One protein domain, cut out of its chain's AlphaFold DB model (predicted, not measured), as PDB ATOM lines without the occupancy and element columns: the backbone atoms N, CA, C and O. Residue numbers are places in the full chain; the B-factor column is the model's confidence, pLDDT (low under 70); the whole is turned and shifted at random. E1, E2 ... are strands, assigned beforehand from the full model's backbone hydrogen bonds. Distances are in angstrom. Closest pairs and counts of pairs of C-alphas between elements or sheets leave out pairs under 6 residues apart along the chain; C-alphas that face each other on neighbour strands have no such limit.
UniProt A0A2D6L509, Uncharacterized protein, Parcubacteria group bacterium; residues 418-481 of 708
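Overview. This is residues 418 to 481 of the 708 residues of an uncharacterized protein of Parcubacteria group bacterium (UniProt A0A2D6L509). Two small antiparallel sheets sit end to end along a rod: a three-stranded sheet, E3 E4 E5, at one end, and the two-stranded hairpin E1 and E2 beyond it. A long stretch with no named element, residues 418 to 437, starts at the opposite end of the rod and runs beside the hairpin to reach E1. The printed part has 64 residues with no named helix and five named strands, E1 to E5 in chain order; the class is all strand, though the strands hold 28 residues, under half. It is loose, with a radius of gyration of the C-alphas of 14.7 A, and spans 53 by 24 by 17 A.

Along the chain. E3 is residues 457 to 461, 10.7 A long, beginning at C-alpha 457 (116.240, 122.797, 118.661). E4 is residues 464 to 468, 13.3 A. E5 is residues 474 to 479, 13.5 A, ending at C-alpha 479 (105.776, 120.287, 126.419). E1, residues 438 to 443, is 15.8 A long and begins at C-alpha 438 (117.709, 129.149, 109.986). E2, residues 446 to 451, is 16.5 A.

Arrangement. E3, E4 and E5 form a meander, each strand the antiparallel neighbour of the one before, with E4 the inner strand. In the hairpin E3 and E4, N 466 and O 459 are 2.8 A apart, within hydrogen-bond range. In the hairpin E4 and E5, N 467 and O 475 are 2.8 A apart, also within range. E1 and E2 are antiparallel at 151 degrees, with N 448 and O 441 at 2.8 A. E2 and E3 are apart; E1 and E3 are only just apart, closest 8.4 A.

Size, cuts and confidence. The C-alphas of Ile 418 and Glu 481, the two farthest apart, are 53.6 A apart. The printed part has no cut, and the four links between strands are tight. Mean pLDDT of the printed part is 77.5; residues 418 to 423 are under 70.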
ATOM      1  N   ILE A 418     140.590 150.672 106.503       60.72
ATOM      2  CA  ILE A 418     139.406 149.842 106.859       60.72
ATOM      3  C   ILE A 418     138.322 149.733 105.749       60.72
ATOM      4  O   ILE A 418     138.301 150.534 104.814       60.72
ATOM      5  N   GLU A 419     137.450 148.708 105.840       50.53
ATOM      6  CA  GLU A 419     136.549 148.166 104.782       50.53
ATOM      7  C   GLU A 419     135.032 148.060 105.191       50.53
ATOM      8  O   GLU A 419     134.715 148.375 106.337       50.53
ATOM      9  N   PRO A 420     134.066 147.708 104.288       53.44
ATOM     10  CA  PRO A 420     132.624 148.018 104.461       53.44
ATOM     11  C   PRO A 420     131.602 146.860 104.706       53.44
ATOM     12  O   PRO A 420     131.838 145.702 104.384       53.44
ATOM     13  N   GLU A 421     130.413 147.274 105.186       53.09
ATOM     14  CA  GLU A 421     129.022 146.728 105.333       53.09
ATOM     15  C   GLU A 421     128.615 145.233 105.168       53.09
ATOM     16  O   GLU A 421     127.468 144.921 105.472       53.09
ATOM     17  N   TYR A 422     129.466 144.291 104.747       56.75
ATOM     18  CA  TYR A 422     129.154 142.834 104.759       56.75
ATOM     19  C   TYR A 422     130.161 142.001 105.564       56.75
ATOM     20  O   TYR A 422     130.198 140.774 105.474       56.75
ATOM     21  N   TRP A 423     130.983 142.699 106.339       63.78
ATOM     22  CA  TRP A 423     132.032 142.157 107.180       63.78
ATOM     23  C   TRP A 423     131.549 142.077 108.627       63.78
ATOM     24  O   TRP A 423     130.909 143.005 109.121       63.78
ATOM     25  N   CYS A 424     131.877 140.979 109.293       71.62
ATOM     26  CA  CYS A 424     131.555 140.716 110.693       71.62
ATOM     27  C   CYS A 424     132.806 140.212 111.423       71.62
ATOM     28  O   CYS A 424     133.730 139.683 110.805       71.62
ATOM     29  N   GLN A 425     132.815 140.310 112.747       73.81
ATOM     30  CA  GLN A 425     133.726 139.577 113.631       73.81
ATOM     31  C   GLN A 425     132.976 138.643 114.583       73.81
ATOM     32  O   GLN A 425     133.565 137.681 115.079       73.81
ATOM     33  N   ILE A 426     131.689 138.910 114.835       71.81
ATOM     34  CA  ILE A 426     130.814 138.102 115.692       71.81
ATOM     35  C   ILE A 426     129.432 137.904 115.054       71.81
ATOM     36  O   ILE A 426     128.944 138.756 114.316       71.81
ATOM     37  N   ASP A 427     128.766 136.793 115.382       75.50
ATOM     38  CA  ASP A 427     127.468 136.391 114.803       75.50
ATOM     39  C   ASP A 427     126.362 137.461 114.938       75.50
ATOM     40  O   ASP A 427     125.463 137.547 114.101       75.50
ATOM     41  N   LEU A 428     126.442 138.301 115.977       73.88
ATOM     42  CA  LEU A 428     125.466 139.354 116.281       73.88
ATOM     43  C   LEU A 428     125.505 140.547 115.305       73.88
ATOM     44  O   LEU A 428     124.585 141.360 115.299       73.88
ATOM     45  N   GLU A 429     126.570 140.672 114.509       73.06
ATOM     46  CA  GLU A 429     126.732 141.726 113.495       73.06
ATOM     47  C   GLU A 429     126.075 141.350 112.155       73.06
ATOM     48  O   GLU A 429     125.954 142.186 111.261       73.06
ATOM     49  N   CYS A 430     125.609 140.105 112.027       75.69
ATOM     50  CA  CYS A 430     124.891 139.614 110.862       75.69
ATOM     51  C   CYS A 430     123.371 139.826 110.989       75.69
ATOM     52  O   CYS A 430     122.779 139.626 112.055       75.69
ATOM     53  N   GLU A 431     122.719 140.187 109.877       80.12
ATOM     54  CA  GLU A 431     121.259 140.330 109.804       80.12
ATOM     55  C   GLU A 431     120.586 138.970 110.070       80.12
ATOM     56  O   GLU A 431     120.854 137.980 109.388       80.12
ATOM     57  N   GLN A 432     119.746 138.906 111.105       80.31
ATOM     58  CA  GLN A 432     119.136 137.651 111.549       80.31
ATOM     59  C   GLN A 432     118.023 137.211 110.578       80.31
ATOM     60  O   GLN A 432     117.220 138.050 110.165       80.31
ATOM     61  N   PRO A 433     117.943 135.919 110.207       76.19
ATOM     62  CA  PRO A 433     116.918 135.432 109.287       76.19
ATOM     63  C   PRO A 433     115.513 135.425 109.921       76.19
ATOM     64  O   PRO A 433     115.350 135.081 111.086       76.19
ATOM     65  N   ASP A 434     114.483 135.716 109.117       78.00
ATOM     66  CA  ASP A 434     113.059 135.627 109.514       78.00
ATOM     67  C   ASP A 434     112.571 134.177 109.772       78.00
ATOM     68  O   ASP A 434     111.444 133.968 110.229       78.00
ATOM     69  N   ASP A 435     113.373 133.167 109.420       79.94
ATOM     70  CA  ASP A 435     113.055 131.740 109.549       79.94
ATOM     71  C   ASP A 435     113.663 131.176 110.851       79.94
ATOM     72  O   ASP A 435     114.890 131.130 110.958       79.94
ATOM     73  N   PRO A 436     112.856 130.710 111.828       72.50
ATOM     74  CA  PRO A 436     113.359 130.168 113.094       72.50
ATOM     75  C   PRO A 436     114.106 128.832 112.941       72.50
ATOM     76  O   PRO A 436     114.761 128.389 113.877       72.50
ATOM     77  N   CYS A 437     114.025 128.182 111.775       81.50
ATOM     78  CA  CYS A 437     114.834 127.015 111.428       81.50
ATOM     79  C   CYS A 437     116.104 127.370 110.628       81.50
ATOM     80  O   CYS A 437     116.794 126.472 110.130       81.50
ATOM     81  N   ALA A 438     116.456 128.657 110.540       81.19
ATOM     82  CA  ALA A 438     117.709 129.149 109.986       81.19
ATOM     83  C   ALA A 438     118.589 129.814 111.057       81.19
ATOM     84  O   ALA A 438     118.108 130.331 112.060       81.19
ATOM     85  N   TYR A 439     119.898 129.826 110.817       79.88
ATOM     86  CA  TYR A 439     120.870 130.556 111.629       79.88
ATOM     87  C   TYR A 439     121.826 131.344 110.737       79.88
ATOM     88  O   TYR A 439     122.018 131.020 109.563       79.88
ATOM     89  N   VAL A 440     122.473 132.355 111.308       82.44
ATOM     90  CA  VAL A 440     123.585 133.066 110.674       82.44
ATOM     91  C   VAL A 440     124.798 133.028 111.599       82.44
ATOM     92  O   VAL A 440     124.651 133.125 112.816       82.44
ATOM     93  N   LYS A 441     125.984 132.815 111.028       82.81
ATOM     94  CA  LYS A 441     127.265 132.795 111.743       82.81
ATOM     95  C   LYS A 441     128.314 133.582 110.986       82.81
ATOM     96  O   LYS A 441     128.321 133.583 109.758       82.81
ATOM     97  N   CYS A 442     129.211 134.215 111.720       79.94
ATOM     98  CA  CYS A 442     130.356 134.895 111.157       79.94
ATOM     99  C   CYS A 442     131.528 133.915 110.995       79.94
ATOM    100  O   CYS A 442     132.103 133.458 111.984       79.94
ATOM    101  N   GLU A 443     131.919 133.603 109.758       80.38
ATOM    102  CA  GLU A 443     133.101 132.778 109.475       80.38
ATOM    103  C   GLU A 443     134.022 133.495 108.480       80.38
ATOM    104  O   GLU A 443     133.570 134.070 107.497       80.38
ATOM    105  N   GLU A 444     135.331 133.505 108.754       79.38
ATOM    106  CA  GLU A 444     136.357 134.199 107.946       79.38
ATOM    107  C   GLU A 444     136.050 135.687 107.636       79.38
ATOM    108  O   GLU A 444     136.599 136.271 106.700       79.38
ATOM    109  N   ASN A 445     135.276 136.328 108.523       72.19
ATOM    110  CA  ASN A 445     134.735 137.692 108.439       72.19
ATOM    111  C   ASN A 445     133.629 137.907 107.380       72.19
ATOM    112  O   ASN A 445     133.419 139.034 106.932       72.19
ATOM    113  N   GLU A 446     132.909 136.852 106.994       74.19
ATOM    114  CA  GLU A 446     131.719 136.904 106.136       74.19
ATOM    115  C   GLU A 446     130.519 136.252 106.855       74.19
ATOM    116  O   GLU A 446     130.654 135.232 107.537       74.19
ATOM    117  N   CYS A 447     129.325 136.838 106.723       78.75
ATOM    118  CA  CYS A 447     128.097 136.292 107.309       78.75
ATOM    119  C   CYS A 447     127.584 135.084 106.505       78.75
ATOM    120  O   CYS A 447     127.024 135.238 105.415       78.75
ATOM    121  N   ILE A 448     127.728 133.879 107.060       80.94
ATOM    122  CA  ILE A 448     127.267 132.617 106.472       80.94
ATOM    123  C   ILE A 448     125.895 132.235 107.034       80.94
ATOM    124  O   ILE A 448     125.714 132.071 108.239       80.94
ATOM    125  N   TYR A 449     124.933 132.027 106.136       82.94
ATOM    126  CA  TYR A 449     123.569 131.607 106.461       82.94
ATOM    127  C   TYR A 449     123.427 130.084 106.334       82.94
ATOM    128  O   TYR A 449     123.739 129.507 105.288       82.94
ATOM    129  N   GLY A 450     122.937 129.438 107.393       77.81
ATOM    130  CA  GLY A 450     122.714 127.997 107.489       77.81
ATOM    131  C   GLY A 450     121.284 127.651 107.910       77.81
ATOM    132  O   GLY A 450     120.496 128.519 108.271       77.81
ATOM    133  N   GLY A 451     120.945 126.363 107.846       79.69
ATOM    134  CA  GLY A 451     119.658 125.827 108.294       79.69
ATOM    135  C   GLY A 451     119.860 124.689 109.286       79.69
ATOM    136  O   GLY A 451     120.776 123.881 109.107       79.69
ATOM    137  N   PHE A 452     119.013 124.628 110.308       77.94
ATOM    138  CA  PHE A 452     118.970 123.519 111.255       77.94
ATOM    139  C   PHE A 452     118.422 122.250 110.586       77.94
ATOM    140  O   PHE A 452     117.579 122.288 109.683       77.94
ATOM    141  N   THR A 453     118.936 121.102 111.006       78.69
ATOM    142  CA  THR A 453     118.526 119.780 110.529       78.69
ATOM    143  C   THR A 453     117.356 119.231 111.349       78.69
ATOM    144  O   THR A 453     117.042 119.713 112.435       78.69
ATOM    145  N   ASN A 454     116.656 118.226 110.812       79.12
ATOM    146  CA  ASN A 454     115.459 117.694 111.463       79.12
ATOM    147  C   ASN A 454     115.786 117.094 112.843       79.12
ATOM    148  O   ASN A 454     116.458 116.059 112.906       79.12
ATOM    149  N   GLY A 455     115.208 117.666 113.898       76.38
ATOM    150  CA  GLY A 455     115.436 117.292 115.296       76.38
ATOM    151  C   GLY A 455     116.417 118.194 116.054       76.38
ATOM    152  O   GLY A 455     116.661 117.940 117.227       76.38
ATOM    153  N   GLU A 456     116.982 119.230 115.424       82.69
ATOM    154  CA  GLU A 456     117.710 120.286 116.143       82.69
ATOM    155  C   GLU A 456     116.737 121.333 116.708       82.69
ATOM    156  O   GLU A 456     115.713 121.644 116.094       82.69
ATOM    157  N   ILE A 457     117.059 121.848 117.898       81.44
ATOM    158  CA  ILE A 457     116.240 122.797 118.661       81.44
ATOM    159  C   ILE A 457     116.221 124.159 117.952       81.44
ATOM    160  O   ILE A 457     117.271 124.703 117.617       81.44
ATOM    161  N   CYS A 458     115.022 124.704 117.747       81.31
ATOM    162  CA  CYS A 458     114.772 126.027 117.157       81.31
ATOM    163  C   CYS A 458     114.138 127.016 118.142       81.31
ATOM    164  O   CYS A 458     114.215 128.225 117.935       81.31
ATOM    165  N   HIS A 459     113.522 126.517 119.214       81.94
ATOM    166  CA  HIS A 459     113.058 127.323 120.336       81.94
ATOM    167  C   HIS A 459     113.131 126.488 121.613       81.94
ATOM    168  O   HIS A 459     112.701 125.336 121.621       81.94
ATOM    169  N   GLU A 460     113.660 127.076 122.677       82.19
ATOM    170  CA  GLU A 460     113.765 126.472 124.002       82.19
ATOM    171  C   GLU A 460     113.388 127.543 125.021       82.19
ATOM    172  O   GLU A 460     113.971 128.629 125.042       82.19
ATOM    173  N   ASP A 461     112.363 127.250 125.813       81.75
ATOM    174  CA  ASP A 461     111.950 128.033 126.969       81.75
ATOM    175  C   ASP A 461     111.638 127.099 128.151       81.75
ATOM    176  O   ASP A 461     111.632 125.878 128.002       81.75
ATOM    177  N   GLU A 462     111.372 127.662 129.332       82.81
ATOM    178  CA  GLU A 462     111.088 126.914 130.577       82.81
ATOM    179  C   GLU A 462     109.786 126.073 130.524       82.81
ATOM    180  O   GLU A 462     109.382 125.479 131.523       82.81
ATOM    181  N   CYS A 463     109.093 126.053 129.378       79.38
ATOM    182  CA  CYS A 463     107.805 125.393 129.174       79.38
ATOM    183  C   CYS A 463     107.784 124.418 127.995       79.38
ATOM    184  O   CYS A 463     106.923 123.537 127.938       79.38
ATOM    185  N   SER A 464     108.678 124.583 127.021       81.81
ATOM    186  CA  SER A 464     108.643 123.838 125.773       81.81
ATOM    187  C   SER A 464     109.997 123.790 125.069       81.81
ATOM    188  O   SER A 464     110.705 124.789 124.923       81.81
ATOM    189  N   VAL A 465     110.308 122.613 124.528       83.94
ATOM    190  CA  VAL A 465     111.392 122.428 123.563       83.94
ATOM    191  C   VAL A 465     110.758 122.177 122.201       83.94
ATOM    192  O   VAL A 465     110.028 121.202 122.004       83.94
ATOM    193  N   SER A 466     111.033 123.070 121.254       85.38
ATOM    194  CA  SER A 466     110.601 122.948 119.863       85.38
ATOM    195  C   SER A 466     111.788 122.668 118.950       85.38
ATOM    196  O   SER A 466     112.834 123.314 119.045       85.38
ATOM    197  N   VAL A 467     111.608 121.723 118.029       88.19
ATOM    198  CA  VAL A 467     112.629 121.265 117.080       88.19
ATOM    199  C   VAL A 467     112.194 121.497 115.637       88.19
ATOM    200  O   VAL A 467     111.006 121.504 115.309       88.19
ATOM    201  N   CYS A 468     113.161 121.656 114.739       86.56
ATOM    202  CA  CYS A 468     112.884 121.751 113.311       86.56
ATOM    203  C   CYS A 468     112.428 120.401 112.755       86.56
ATOM    204  O   CYS A 468     113.100 119.383 112.932       86.56
ATOM    205  N   ASN A 469     111.314 120.389 112.025       83.94
ATOM    206  CA  ASN A 469     110.857 119.211 111.290       83.94
ATOM    207  C   ASN A 469     111.462 119.141 109.864       83.94
ATOM    208  O   ASN A 469     112.093 120.079 109.375       83.94
ATOM    209  N   ILE A 470     111.230 118.036 109.143       81.94
ATOM    210  CA  ILE A 470     111.688 117.838 107.749       81.94
ATOM    211  C   ILE A 470     111.133 118.850 106.721       81.94
ATOM    212  O   ILE A 470     111.538 118.807 105.558       81.94
ATOM    213  N   MET A 471     110.185 119.705 107.112       80.88
ATOM    214  CA  MET A 471     109.596 120.773 106.297       80.88
ATOM    215  C   MET A 471     110.164 122.164 106.641       80.88
ATOM    216  O   MET A 471     109.704 123.141 106.056       80.88
ATOM    217  N   SER A 472     111.155 122.246 107.542       76.94
ATOM    218  CA  SER A 472     111.700 123.495 108.104       76.94
ATOM    219  C   SER A 472     110.671 124.318 108.889       76.94
ATOM    220  O   SER A 472     110.745 125.538 108.934       76.94
ATOM    221  N   GLU A 473     109.708 123.654 109.533       82.12
ATOM    222  CA  GLU A 473     108.815 124.285 110.507       82.12
ATOM    223  C   GLU A 473     109.285 123.923 111.923       82.12
ATOM    224  O   GLU A 473     109.562 122.752 112.207       82.12
ATOM    225  N   CYS A 474     109.357 124.919 112.808       83.19
ATOM    226  CA  CYS A 474     109.640 124.718 114.227       83.19
ATOM    227  C   CYS A 474     108.382 124.162 114.916       83.19
ATOM    228  O   CYS A 474     107.330 124.807 114.892       83.19
ATOM    229  N   VAL A 475     108.463 122.951 115.471       85.56
ATOM    230  CA  VAL A 475     107.332 122.240 116.093       85.56
ATOM    231  C   VAL A 475     107.692 121.770 117.498       85.56
ATOM    232  O   VAL A 475     108.825 121.362 117.736       85.56
ATOM    233  N   ILE A 476     106.724 121.805 118.414       82.69
ATOM    234  CA  ILE A 476     106.901 121.352 119.800       82.69
ATOM    235  C   ILE A 476     107.214 119.847 119.799       82.69
ATOM    236  O   ILE A 476     106.448 119.062 119.234       82.69
ATOM    237  N   ASP A 477     108.333 119.468 120.415       82.31
ATOM    238  CA  ASP A 477     108.766 118.075 120.614       82.31
ATOM    239  C   ASP A 477     108.463 117.615 122.046       82.31
ATOM    240  O   ASP A 477     107.961 116.511 122.263       82.31
ATOM    241  N   VAL A 478     108.698 118.504 123.018       78.88
ATOM    242  CA  VAL A 478     108.401 118.299 124.440       78.88
ATOM    243  C   VAL A 478     107.677 119.530 124.989       78.88
ATOM    244  O   VAL A 478     108.143 120.655 124.823       78.88
ATOM    245  N   GLU A 479     106.547 119.300 125.652       77.38
ATOM    246  CA  GLU A 479     105.776 120.287 126.419       77.38
ATOM    247  C   GLU A 479     105.898 119.917 127.905       77.38
ATOM    248  O   GLU A 479     105.780 118.739 128.257       77.38
ATOM    249  N   GLN A 480     106.196 120.886 128.770       80.00
ATOM    250  CA  GLN A 480     106.433 120.629 130.189       80.00
ATOM    251  C   GLN A 480     105.108 120.472 130.947       80.00
ATOM    252  O   GLN A 480     104.339 121.421 131.098       80.00
ATOM    253  N   GLU A 481     104.849 119.267 131.462       77.31
ATOM    254  CA  GLU A 481     103.690 118.992 132.317       77.31
ATOM    255  C   GLU A 481     103.883 119.639 133.699       77.31
ATOM    256  O   GLU A 481     104.451 119.044 134.613       77.31
TER     257      GLU A 481